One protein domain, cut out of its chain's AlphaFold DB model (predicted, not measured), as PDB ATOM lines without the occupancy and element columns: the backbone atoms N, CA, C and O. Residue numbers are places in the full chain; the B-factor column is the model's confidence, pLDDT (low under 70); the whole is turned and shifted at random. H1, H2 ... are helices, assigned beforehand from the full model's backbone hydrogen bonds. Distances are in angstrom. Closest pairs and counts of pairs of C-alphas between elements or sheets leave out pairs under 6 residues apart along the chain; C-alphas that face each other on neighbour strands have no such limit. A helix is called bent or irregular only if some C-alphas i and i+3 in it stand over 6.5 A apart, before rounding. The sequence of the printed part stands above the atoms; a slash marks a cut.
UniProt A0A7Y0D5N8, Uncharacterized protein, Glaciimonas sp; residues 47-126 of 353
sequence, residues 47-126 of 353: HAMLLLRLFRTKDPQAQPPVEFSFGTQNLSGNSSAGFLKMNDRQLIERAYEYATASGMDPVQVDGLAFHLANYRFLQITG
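What this domain is: This is residues 47 to 126 of the 353 residues of an uncharacterized protein of Glaciimonas sp (UniProt A0A7Y0D5N8). Two long helices, H4 and H5, run side by side in opposite directions as a helical hairpin, and smaller parts cover one side of it: H1 lies across H4, and the very short H3 packs on H5. A long loop, residues 55 to 71, leads from H1 to the short helix H2, which touches no helix and has its centre farthest from the mean of the C-alphas. The printed part has 80 residues with five named helices, H1 to H5 in order along the chain, and no named strand; its class is all helix. The whole is compact, with a radius of gyration of the C-alphas of 12.4 A and spans of 37 by 25 by 21 A.

Where its parts are: The longest helix, H5, covers residues 106 to 124 and measures 27.1 A from first to last C-alpha; C-alpha 124 is at (-37.889, 9.735, -24.484). H4 covers residues 86 to 102 and measures 24.2 A, beginning with C-alpha 86 at (-24.866, 3.825, -30.582). H1 covers residues 47 to 54, 10.4 A, with C-alpha 47 at (-13.482, 7.012, -29.701). H3 is residues 80 to 83, and H2 is residues 72 to 76. H2 is neither bent nor irregular, but only just: C-alphas 73 and 76 are 6.4 A apart.

How they stand to each other: H4 and H5 form a hairpin and touch, opposite ways at a shallow tilt of 16 degrees; their closest C-alphas, those of Ala 99 and Pro 106, are 6.1 A apart. H3 touches H5, with the C-alphas of Phe 83 and Ala 117 closest, 5.3 A apart; H5 touches H3 with residues 113 to 121 alone. H1 touches H4, about perpendicular at 80 degrees, with the C-alphas of His 47 and Glu 93 closest at 5.2 A; H4 does so with residues 89 to 96 alone. H1 and H3 are close but not clearly touching, with the C-alphas of Leu 54 and Ala 81 closest at 6.1 A. H2 and H3 are also close but not clearly touching, the closest C-alphas being those of Asn 74 and Ser 80 at 7.1 A. H2 is apart from H4 and from H5. In H1, H4 and H5 every O i to N i+4 pair is within hydrogen-bond range; in H2 it is 0 of 1, beside 1 of 2 O i to N i+3 pairs, and H3 is too short for an O i to N i+4 pair.

The domain as a whole: The two C-alphas farthest apart, those of Thr 72 and Ser 102, are 38.1 A apart. The printed part has no cut. The link from H1 to H2, 17 residues, is long; the links H2 to H3, H3 to H4 and H4 to H5 are tight. The mean pLDDT of the printed part is 78.9, and it is under 70 in residues 68 to 80 and 124 to 126.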
ATOM      1  N   HIS A  47     -12.970   7.803 -30.819       94.06
ATOM      2  CA  HIS A  47     -13.482   7.012 -29.701       94.06
ATOM      3  C   HIS A  47     -12.878   7.424 -28.351       94.06
ATOM      4  O   HIS A  47     -13.602   7.683 -27.387       94.06
ATOM      5  N   ALA A  48     -11.551   7.561 -28.277       91.38
ATOM      6  CA  ALA A  48     -10.886   8.000 -27.055       91.38
ATOM      7  C   ALA A  48     -11.285   9.439 -26.673       91.38
ATOM      8  O   ALA A  48     -11.470   9.733 -25.490       91.38
ATOM      9  N   MET A  49     -11.486  10.321 -27.660       91.31
ATOM     10  CA  MET A  49     -12.001  11.676 -27.434       91.31
ATOM     11  C   MET A  49     -13.435  11.667 -26.895       91.31
ATOM     12  O   MET A  49     -13.715  12.361 -25.916       91.31
ATOM     13  N   LEU A  50     -14.324  10.848 -27.464       92.81
ATOM     14  CA  LEU A  50     -15.698  10.680 -26.989       92.81
ATOM     15  C   LEU A  50     -15.734  10.217 -25.526       92.81
ATOM     16  O   LEU A  50     -16.415  10.829 -24.701       92.81
ATOM     17  N   LEU A  51     -14.963   9.185 -25.181       87.50
ATOM     18  CA  LEU A  51     -14.911   8.647 -23.821       87.50
ATOM     19  C   LEU A  51     -14.355   9.659 -22.814       87.50
ATOM     20  O   LEU A  51     -14.930   9.850 -21.739       87.50
ATOM     21  N   LEU A  52     -13.286  10.368 -23.179       84.94
ATOM     22  CA  LEU A  52     -12.661  11.363 -22.313       84.94
ATOM     23  C   LEU A  52     -13.566  12.577 -22.083       84.94
ATOM     24  O   LEU A  52     -13.691  13.066 -20.956       84.94
ATOM     25  N   ARG A  53     -14.166  13.103 -23.153       85.44
ATOM     26  CA  ARG A  53     -14.871  14.389 -23.111       85.44
ATOM     27  C   ARG A  53     -16.318  14.253 -22.675       85.44
ATOM     28  O   ARG A  53     -16.768  15.080 -21.888       85.44
ATOM     29  N   LEU A  54     -17.017  13.209 -23.118       83.06
ATOM     30  CA  LEU A  54     -18.436  13.024 -22.807       83.06
ATOM     31  C   LEU A  54     -18.659  12.116 -21.598       83.06
ATOM     32  O   LEU A  54     -19.533  12.395 -20.785       83.06
ATOM     33  N   PHE A  55     -17.845  11.070 -21.443       81.75
ATOM     34  CA  PHE A  55     -18.015  10.072 -20.376       81.75
ATOM     35  C   PHE A  55     -16.985  10.186 -19.249       81.75
ATOM     36  O   PHE A  55     -17.044   9.427 -18.283       81.75
ATOM     37  N   ARG A  56     -16.055  11.148 -19.345       82.69
ATOM     38  CA  ARG A  56     -15.026  11.446 -18.332       82.69
ATOM     39  C   ARG A  56     -14.186  10.228 -17.937       82.69
ATOM     40  O   ARG A  56     -13.664  10.169 -16.826       82.69
ATOM     41  N   THR A  57     -14.015   9.285 -18.860       81.12
ATOM     42  CA  THR A  57     -13.204   8.082 -18.657       81.12
ATOM     43  C   THR A  57     -12.023   8.051 -19.620       81.12
ATOM     44  O   THR A  57     -12.114   8.494 -20.761       81.12
ATOM     45  N   LYS A  58     -10.889   7.543 -19.135       85.81
ATOM     46  CA  LYS A  58      -9.674   7.311 -19.933       85.81
ATOM     47  C   LYS A  58      -9.522   5.852 -20.351       85.81
ATOM     48  O   LYS A  58      -8.567   5.534 -21.049       85.81
ATOM     49  N   ASP A  59     -10.409   4.974 -19.885       87.69
ATOM     50  CA  ASP A  59     -10.394   3.561 -20.247       87.69
ATOM     51  C   ASP A  59     -10.895   3.402 -21.692       87.69
ATOM     52  O   ASP A  59     -12.080   3.632 -21.929       87.69
ATOM     53  N   PRO A  60     -10.039   3.008 -22.652       85.50
ATOM     54  CA  PRO A  60     -10.421   2.878 -24.056       85.50
ATOM     55  C   PRO A  60     -11.344   1.684 -24.329       85.50
ATOM     56  O   PRO A  60     -11.787   1.522 -25.459       85.50
ATOM     57  N   GLN A  61     -11.581   0.812 -23.343       89.00
ATOM     58  CA  GLN A  61     -12.518  -0.310 -23.437       89.00
ATOM     59  C   GLN A  61     -13.839  -0.028 -22.714       89.00
ATOM     60  O   GLN A  61     -14.715  -0.895 -22.672       89.00
ATOM     61  N   ALA A  62     -14.006   1.173 -22.150       88.50
ATOM     62  CA  ALA A  62     -15.241   1.544 -21.487       88.50
ATOM     63  C   ALA A  62     -16.418   1.479 -22.469       88.50
ATOM     64  O   ALA A  62     -16.380   2.045 -23.561       88.50
ATOM     65  N   GLN A  63     -17.506   0.845 -22.036       88.25
ATOM     66  CA  GLN A  63     -18.774   0.801 -22.765       88.25
ATOM     67  C   GLN A  63     -19.862   1.470 -21.919       88.25
ATOM     68  O   GLN A  63     -20.626   0.780 -21.240       88.25
ATOM     69  N   PRO A  64     -19.926   2.816 -21.894       85.12
ATOM     70  CA  PRO A  64     -20.950   3.511 -21.128       85.12
ATOM     71  C   PRO A  64     -22.347   3.091 -21.610       85.12
ATOM     72  O   PRO A  64     -22.572   3.060 -22.825       85.12
ATOM     73  N   PRO A  65     -23.294   2.790 -20.710       83.81
ATOM     74  CA  PRO A  65     -24.623   2.336 -21.106       83.81
ATOM     75  C   PRO A  65     -25.378   3.412 -21.900       83.81
ATOM     76  O   PRO A  65     -25.102   4.608 -21.774       83.81
ATOM     77  N   VAL A  66     -26.326   2.977 -22.736       85.88
ATOM     78  CA  VAL A  66     -27.323   3.867 -23.350       85.88
ATOM     79  C   VAL A  66     -28.501   3.987 -22.397       85.88
ATOM     80  O   VAL A  66     -29.023   2.983 -21.911       85.88
ATOM     81  N   GLU A  67     -28.913   5.216 -22.129       73.69
ATOM     82  CA  GLU A  67     -30.025   5.518 -21.243       73.69
ATOM     83  C   GLU A  67     -31.330   5.624 -22.038       73.69
ATOM     84  O   GLU A  67     -31.407   6.300 -23.063       73.69
ATOM     85  N   PHE A  68     -32.370   4.951 -21.546       67.50
ATOM     86  CA  PHE A  68     -33.708   4.931 -22.155       67.50
ATOM     87  C   PHE A  68     -34.784   5.515 -21.233       67.50
ATOM     88  O   PHE A  68     -35.963   5.524 -21.574       67.50
ATOM     89  N   SER A  69     -34.392   5.984 -20.050       58.69
ATOM     90  CA  SER A  69     -35.283   6.578 -19.063       58.69
ATOM     91  C   SER A  69     -34.534   7.606 -18.223       58.69
ATOM     92  O   SER A  69     -33.310   7.574 -18.106       58.69
ATOM     93  N   PHE A  70     -35.286   8.542 -17.650       48.22
ATOM     94  CA  PHE A  70     -34.747   9.557 -16.757       48.22
ATOM     95  C   PHE A  70     -34.654   9.025 -15.323       48.22
ATOM     96  O   PHE A  70     -35.647   8.530 -14.785       48.22
ATOM     97  N   GLY A  71     -33.482   9.159 -14.697       44.28
ATOM     98  CA  GLY A  71     -33.250   8.817 -13.292       44.28
ATOM     99  C   GLY A  71     -32.550   9.930 -12.509       44.28
ATOM    100  O   GLY A  71     -32.161  10.960 -13.055       44.28
ATOM    101  N   THR A  72     -32.382   9.736 -11.199       39.69
ATOM    102  CA  THR A  72     -31.762  10.727 -10.298       39.69
ATOM    103  C   THR A  72     -30.281  10.964 -10.596       39.69
ATOM    104  O   THR A  72     -29.780  12.062 -10.370       39.69
ATOM    105  N   GLN A  73     -29.589   9.981 -11.168       40.72
ATOM    106  CA  GLN A  73     -28.212  10.098 -11.654       40.72
ATOM    107  C   GLN A  73     -28.056  11.147 -12.778       40.72
ATOM    108  O   GLN A  73     -26.990  11.750 -12.924       40.72
ATOM    109  N   ASN A  74     -29.150  11.454 -13.482       43.12
ATOM    110  CA  ASN A  74     -29.210  12.423 -14.574       43.12
ATOM    111  C   ASN A  74     -29.374  13.871 -14.096       43.12
ATOM    112  O   ASN A  74     -29.268  14.804 -14.889       43.12
ATOM    113  N   LEU A  75     -29.613  14.078 -12.796       38.94
ATOM    114  CA  LEU A  75     -29.789  15.403 -12.195       38.94
ATOM    115  C   LEU A  75     -28.469  16.169 -12.028       38.94
ATOM    116  O   LEU A  75     -28.496  17.369 -11.798       38.94
ATOM    117  N   SER A  76     -27.317  15.505 -12.157       37.16
ATOM    118  CA  SER A  76     -25.985  16.078 -11.899       37.16
ATOM    119  C   SER A  76     -25.425  16.965 -13.027       37.16
ATOM    120  O   SER A  76     -24.252  17.334 -12.993       37.16
ATOM    121  N   GLY A  77     -26.220  17.281 -14.059       38.47
ATOM    122  CA  GLY A  77     -25.814  18.130 -15.192       38.47
ATOM    123  C   GLY A  77     -24.725  17.537 -16.104       38.47
ATOM    124  O   GLY A  77     -24.354  18.162 -17.091       38.47
ATOM    125  N   ASN A  78     -24.228  16.332 -15.802       39.47
ATOM    126  CA  ASN A  78     -23.117  15.680 -16.502       39.47
ATOM    127  C   ASN A  78     -23.529  14.469 -17.368       39.47
ATOM    128  O   ASN A  78     -22.667  13.919 -18.045       39.47
ATOM    129  N   SER A  79     -24.798  14.026 -17.367       50.75
ATOM    130  CA  SER A  79     -25.180  12.719 -17.949       50.75
ATOM    131  C   SER A  79     -26.030  12.754 -19.225       50.75
ATOM    132  O   SER A  79     -26.497  11.700 -19.652       50.75
ATOM    133  N   SER A  80     -26.207  13.901 -19.900       61.94
ATOM    134  CA  SER A  80     -26.999  13.887 -21.145       61.94
ATOM    135  C   SER A  80     -26.404  12.924 -22.181       61.94
ATOM    136  O   SER A  80     -27.153  12.188 -22.811       61.94
ATOM    137  N   ALA A  81     -25.071  12.807 -22.261       74.00
ATOM    138  CA  ALA A  81     -24.371  11.884 -23.162       74.00
ATOM    139  C   ALA A  81     -24.825  10.410 -23.063       74.00
ATOM    140  O   ALA A  81     -24.701   9.672 -24.042       74.00
ATOM    141  N   GLY A  82     -25.389   9.980 -21.926       77.81
ATOM    142  CA  GLY A  82     -25.986   8.650 -21.773       77.81
ATOM    143  C   GLY A  82     -27.136   8.389 -22.753       77.81
ATOM    144  O   GLY A  82     -27.274   7.271 -23.244       77.81
ATOM    145  N   PHE A  83     -27.894   9.423 -23.129       80.69
ATOM    146  CA  PHE A  83     -29.011   9.336 -24.077       80.69
ATOM    147  C   PHE A  83     -28.586   9.240 -25.547       80.69
ATOM    148  O   PHE A  83     -29.433   9.002 -26.411       80.69
ATOM    149  N   LEU A  84     -27.296   9.404 -25.860       88.25
ATOM    150  CA  LEU A  84     -26.792   9.165 -27.211       88.25
ATOM    151  C   LEU A  84     -26.912   7.675 -27.545       88.25
ATOM    152  O   LEU A  84     -26.325   6.828 -26.859       88.25
ATOM    153  N   LYS A  85     -27.626   7.361 -28.632       91.31
ATOM    154  CA  LYS A  85     -27.707   6.008 -29.200       91.31
ATOM    155  C   LYS A  85     -26.340   5.592 -29.751       91.31
ATOM    156  O   LYS A  85     -25.476   6.430 -29.986       91.31
ATOM    157  N   MET A  86     -26.146   4.304 -30.032       92.50
ATOM    158  CA  MET A  86     -24.866   3.825 -30.582       92.50
ATOM    159  C   MET A  86     -24.491   4.509 -31.905       92.50
ATOM    160  O   MET A  86     -23.356   4.949 -32.052       92.50
ATOM    161  N   ASN A  87     -25.449   4.695 -32.817       93.12
ATOM    162  CA  ASN A  87     -25.202   5.418 -34.070       93.12
ATOM    163  C   ASN A  87     -24.869   6.899 -33.823       93.12
ATOM    164  O   ASN A  87     -23.999   7.447 -34.498       93.12
ATOM    165  N   ASP A  88     -25.500   7.533 -32.825       94.44
ATOM    166  CA  ASP A  88     -25.175   8.911 -32.435       94.44
ATOM    167  C   ASP A  88     -23.719   8.984 -31.933       94.44
ATOM    168  O   ASP A  88     -22.973   9.885 -32.299       94.44
ATOM    169  N   ARG A  89     -23.266   8.002 -31.142       94.75
ATOM    170  CA  ARG A  89     -21.879   7.939 -30.650       94.75
ATOM    171  C   ARG A  89     -20.883   7.755 -31.790       94.75
ATOM    172  O   ARG A  89     -19.928   8.515 -31.861       94.75
ATOM    173  N   GLN A  90     -21.144   6.842 -32.725       93.88
ATOM    174  CA  GLN A  90     -20.307   6.649 -33.920       93.88
ATOM    175  C   GLN A  90     -20.216   7.917 -34.785       93.88
ATOM    176  O   GLN A  90     -19.153   8.241 -35.313       93.88
ATOM    177  N   LEU A  91     -21.315   8.665 -34.922       94.62
ATOM    178  CA  LEU A  91     -21.313   9.974 -35.578       94.62
ATOM    179  C   LEU A  91     -20.399  10.968 -34.838       94.62
ATOM    180  O   LEU A  91     -19.589  11.641 -35.473       94.62
ATOM    181  N   ILE A  92     -20.495  11.042 -33.509       95.19
ATOM    182  CA  ILE A  92     -19.673  11.941 -32.688       95.19
ATOM    183  C   ILE A  92     -18.187  11.546 -32.700       95.19
ATOM    184  O   ILE A  92     -17.328  12.425 -32.722       95.19
ATOM    185  N   GLU A  93     -17.854  10.256 -32.748       94.81
ATOM    186  CA  GLU A  93     -16.470   9.789 -32.921       94.81
ATOM    187  C   GLU A  93     -15.874  10.306 -34.233       94.81
ATOM    188  O   GLU A  93     -14.817  10.941 -34.218       94.81
ATOM    189  N   ARG A  94     -16.601  10.142 -35.348       94.50
ATOM    190  CA  ARG A  94     -16.208  10.708 -36.648       94.50
ATOM    191  C   ARG A  94     -16.102  12.234 -36.602       94.50
ATOM    192  O   ARG A  94     -15.206  12.806 -37.218       94.50
ATOM    193  N   ALA A  95     -16.975  12.910 -35.854       94.25
ATOM    194  CA  ALA A  95     -16.913  14.359 -35.674       94.25
ATOM    195  C   ALA A  95     -15.638  14.802 -34.932       94.25
ATOM    196  O   ALA A  95     -15.029  15.796 -35.324       94.25
ATOM    197  N   TYR A  96     -15.186  14.058 -33.913       95.31
ATOM    198  CA  TYR A  96     -13.903  14.319 -33.248       95.31
ATOM    199  C   TYR A  96     -12.702  14.063 -34.159       95.31
ATOM    200  O   TYR A  96     -11.739  14.833 -34.125       95.31
ATOM    201  N   GLU A  97     -12.747  13.014 -34.981       94.12
ATOM    202  CA  GLU A  97     -11.700  12.734 -35.970       94.12
ATOM    203  C   GLU A  97     -11.612  13.858 -37.000       94.12
ATOM    204  O   GLU A  97     -10.530  14.395 -37.243       94.12
ATOM    205  N   TYR A  98     -12.759  14.287 -37.531       92.81
ATOM    206  CA  TYR A  98     -12.840  15.429 -38.432       92.81
ATOM    207  C   TYR A  98     -12.336  16.714 -37.771       92.81
ATOM    208  O   TYR A  98     -11.555  17.450 -38.377       92.81
ATOM    209  N   ALA A  99     -12.738  16.992 -36.529       91.69
ATOM    210  CA  ALA A  99     -12.311  18.195 -35.827       91.69
ATOM    211  C   ALA A  99     -10.791  18.217 -35.619       91.69
ATOM    212  O   ALA A  99     -10.140  19.220 -35.903       91.69
ATOM    213  N   THR A 100     -10.217  17.074 -35.240       91.19
ATOM    214  CA  THR A 100      -8.767  16.900 -35.091       91.19
ATOM    215  C   THR A 100      -8.042  17.108 -36.422       91.19
ATOM    216  O   THR A 100      -7.070  17.856 -36.479       91.19
ATOM    217  N   ALA A 101      -8.529  16.496 -37.505       90.44
ATOM    218  CA  ALA A 101      -7.909  16.592 -38.827       90.44
ATOM    219  C   ALA A 101      -8.020  17.995 -39.453       90.44
ATOM    220  O   ALA A 101      -7.130  18.412 -40.192       90.44
ATOM    221  N   SER A 102      -9.101  18.726 -39.165       89.00
ATOM    222  CA  SER A 102      -9.378  20.060 -39.723       89.00
ATOM    223  C   SER A 102      -8.926  21.224 -38.834       89.00
ATOM    224  O   SER A 102      -9.043  22.380 -39.242       89.00
ATOM    225  N   GLY A 103      -8.425  20.946 -37.625       89.31
ATOM    226  CA  GLY A 103      -8.073  21.972 -36.640       89.31
ATOM    227  C   GLY A 103      -9.283  22.695 -36.031       89.31
ATOM    228  O   GLY A 103      -9.136  23.801 -35.512       89.31
ATOM    229  N   MET A 104     -10.480  22.108 -36.107       90.00
ATOM    230  CA  MET A 104     -11.673  22.633 -35.440       90.00
ATOM    231  C   MET A 104     -11.587  22.387 -33.930       90.00
ATOM    232  O   MET A 104     -11.178  21.313 -33.490       90.00
ATOM    233  N   ASP A 105     -12.020  23.366 -33.134       87.50
ATOM    234  CA  ASP A 105     -12.091  23.225 -31.678       87.50
ATOM    235  C   ASP A 105     -13.024  22.056 -31.289       87.50
ATOM    236  O   ASP A 105     -14.215  22.092 -31.628       87.50
ATOM    237  N   PRO A 106     -12.538  21.037 -30.550       83.56
ATOM    238  CA  PRO A 106     -13.356  19.927 -30.067       83.56
ATOM    239  C   PRO A 106     -14.577  20.348 -29.237       83.56
ATOM    240  O   PRO A 106     -15.524  19.573 -29.131       83.56
ATOM    241  N   VAL A 107     -14.606  21.565 -28.681       85.19
ATOM    242  CA  VAL A 107     -15.795  22.121 -28.007       85.19
ATOM    243  C   VAL A 107     -17.003  22.209 -28.950       85.19
ATOM    244  O   VAL A 107     -18.137  22.048 -28.504       85.19
ATOM    245  N   GLN A 108     -16.794  22.382 -30.259       86.62
ATOM    246  CA  GLN A 108     -17.890  22.341 -31.236       86.62
ATOM    247  C   GLN A 108     -18.522  20.944 -31.319       86.62
ATOM    248  O   GLN A 108     -19.738  20.819 -31.457       86.62
ATOM    249  N   VAL A 109     -17.708  19.893 -31.180       89.69
ATOM    250  CA  VAL A 109     -18.187  18.505 -31.131       89.69
ATOM    251  C   VAL A 109     -18.899  18.226 -29.806       89.69
ATOM    252  O   VAL A 109     -19.955  17.594 -29.814       89.69
ATOM    253  N   ASP A 110     -18.395  18.753 -28.681       81.81
ATOM    254  CA  ASP A 110     -19.100  18.685 -27.391       81.81
ATOM    255  C   ASP A 110     -20.493  19.321 -27.492       81.81
ATOM    256  O   ASP A 110     -21.476  18.762 -27.006       81.81
ATOM    257  N   GLY A 111     -20.583  20.486 -28.143       81.94
ATOM    258  CA  GLY A 111     -21.836  21.203 -28.349       81.94
ATOM    259  C   GLY A 111     -22.822  20.432 -29.225       81.94
ATOM    260  O   GLY A 111     -24.007  20.362 -28.892       81.94
ATOM    261  N   LEU A 112     -22.340  19.808 -30.305       88.88
ATOM    262  CA  LEU A 112     -23.147  18.926 -31.151       88.88
ATOM    263  C   LEU A 112     -23.677  17.728 -30.350       88.88
ATOM    264  O   LEU A 112     -24.877  17.453 -30.371       88.88
ATOM    265  N   ALA A 113     -22.799  17.053 -29.603       87.00
ATOM    266  CA  ALA A 113     -23.162  15.912 -28.770       87.00
ATOM    267  C   ALA A 113     -24.180  16.293 -27.687       87.00
ATOM    268  O   ALA A 113     -25.140  15.560 -27.459       87.00
ATOM    269  N   PHE A 114     -24.004  17.453 -27.051       80.62
ATOM    270  CA  PHE A 114     -24.928  17.970 -26.048       80.62
ATOM    271  C   PHE A 114     -26.335  18.168 -26.619       80.62
ATOM    272  O   PHE A 114     -27.310  17.715 -26.018       80.62
ATOM    273  N   HIS A 115     -26.461  18.823 -27.776       79.88
ATOM    274  CA  HIS A 115     -27.768  19.062 -28.392       79.88
ATOM    275  C   HIS A 115     -28.426  17.773 -28.863       79.88
ATOM    276  O   HIS A 115     -29.598  17.553 -28.568       79.88
ATOM    277  N   LEU A 116     -27.672  16.884 -29.513       87.19
ATOM    278  CA  LEU A 116     -28.197  15.596 -29.962       87.19
ATOM    279  C   LEU A 116     -28.683  14.750 -28.779       87.19
ATOM    280  O   LEU A 116     -29.766  14.170 -28.821       87.19
ATOM    281  N   ALA A 117     -27.929  14.734 -27.684       79.38
ATOM    282  CA  ALA A 117     -28.313  14.020 -26.479       79.38
ATOM    283  C   ALA A 117     -29.580  14.595 -25.823       79.38
ATOM    284  O   ALA A 117     -30.463  13.841 -25.414       79.38
ATOM    285  N   ASN A 118     -29.706  15.925 -25.766       75.06
ATOM    286  CA  ASN A 118     -30.924  16.582 -25.285       75.06
ATOM    287  C   ASN A 118     -32.123  16.294 -26.189       75.06
ATOM    288  O   ASN A 118     -33.212  16.023 -25.693       75.06
ATOM    289  N   TYR A 119     -31.922  16.277 -27.504       79.06
ATOM    290  CA  TYR A 119     -32.955  15.892 -28.455       79.06
ATOM    291  C   TYR A 119     -33.455  14.458 -28.201       79.06
ATOM    292  O   TYR A 119     -34.663  14.219 -28.138       79.06
ATOM    293  N   ARG A 120     -32.547  13.500 -27.949       81.94
ATOM    294  CA  ARG A 120     -32.923  12.126 -27.552       81.94
ATOM    295  C   ARG A 120     -33.653  12.084 -26.210       81.94
ATOM    296  O   ARG A 120     -34.647  11.375 -26.071       81.94
ATOM    297  N   PHE A 121     -33.195  12.861 -25.237       71.44
ATOM    298  CA  PHE A 121     -33.843  12.971 -23.934       71.44
ATOM    299  C   PHE A 121     -35.283  13.506 -24.038       71.44
ATOM    300  O   PHE A 121     -36.207  12.959 -23.424       71.44
ATOM    301  N   LEU A 122     -35.508  14.545 -24.844       70.69
ATOM    302  CA  LEU A 122     -36.836  15.121 -25.057       70.69
ATOM    303  C   LEU A 122     -37.770  14.150 -25.798       70.69
ATOM    304  O   LEU A 122     -38.943  14.052 -25.426       70.69
ATOM    305  N   GLN A 123     -37.244  13.356 -26.743       70.25
ATOM    306  CA  GLN A 123     -37.985  12.262 -27.389       70.25
ATOM    307  C   GLN A 123     -38.482  11.241 -26.360       70.25
ATOM    308  O   GLN A 123     -39.667  10.912 -26.330       70.25
ATOM    309  N   ILE A 124     -37.585  10.762 -25.494       63.38
ATOM    310  CA  ILE A 124     -37.889   9.735 -24.484       63.38
ATOM    311  C   ILE A 124     -38.907  10.241 -23.456       63.38
ATOM    312  O   ILE A 124     -39.762   9.485 -22.998       63.38
ATOM    313  N   THR A 125     -38.837  11.521 -23.092       54.78
ATOM    314  CA  THR A 125     -39.740  12.124 -22.099       54.78
ATOM    315  C   THR A 125     -41.060  12.629 -22.684       54.78
ATOM    316  O   THR A 125     -41.894  13.135 -21.934       54.78
ATOM    317  N   GLY A 126     -41.271  12.503 -24.001       52.53
ATOM    318  CA  GLY A 126     -42.472  12.996 -24.681       52.53
ATOM    319  C   GLY A 126     -42.591  14.525 -24.696       52.53
ATOM    320  O   GLY A 126     -43.675  15.055 -24.918       52.53
TER     321      GLY A 126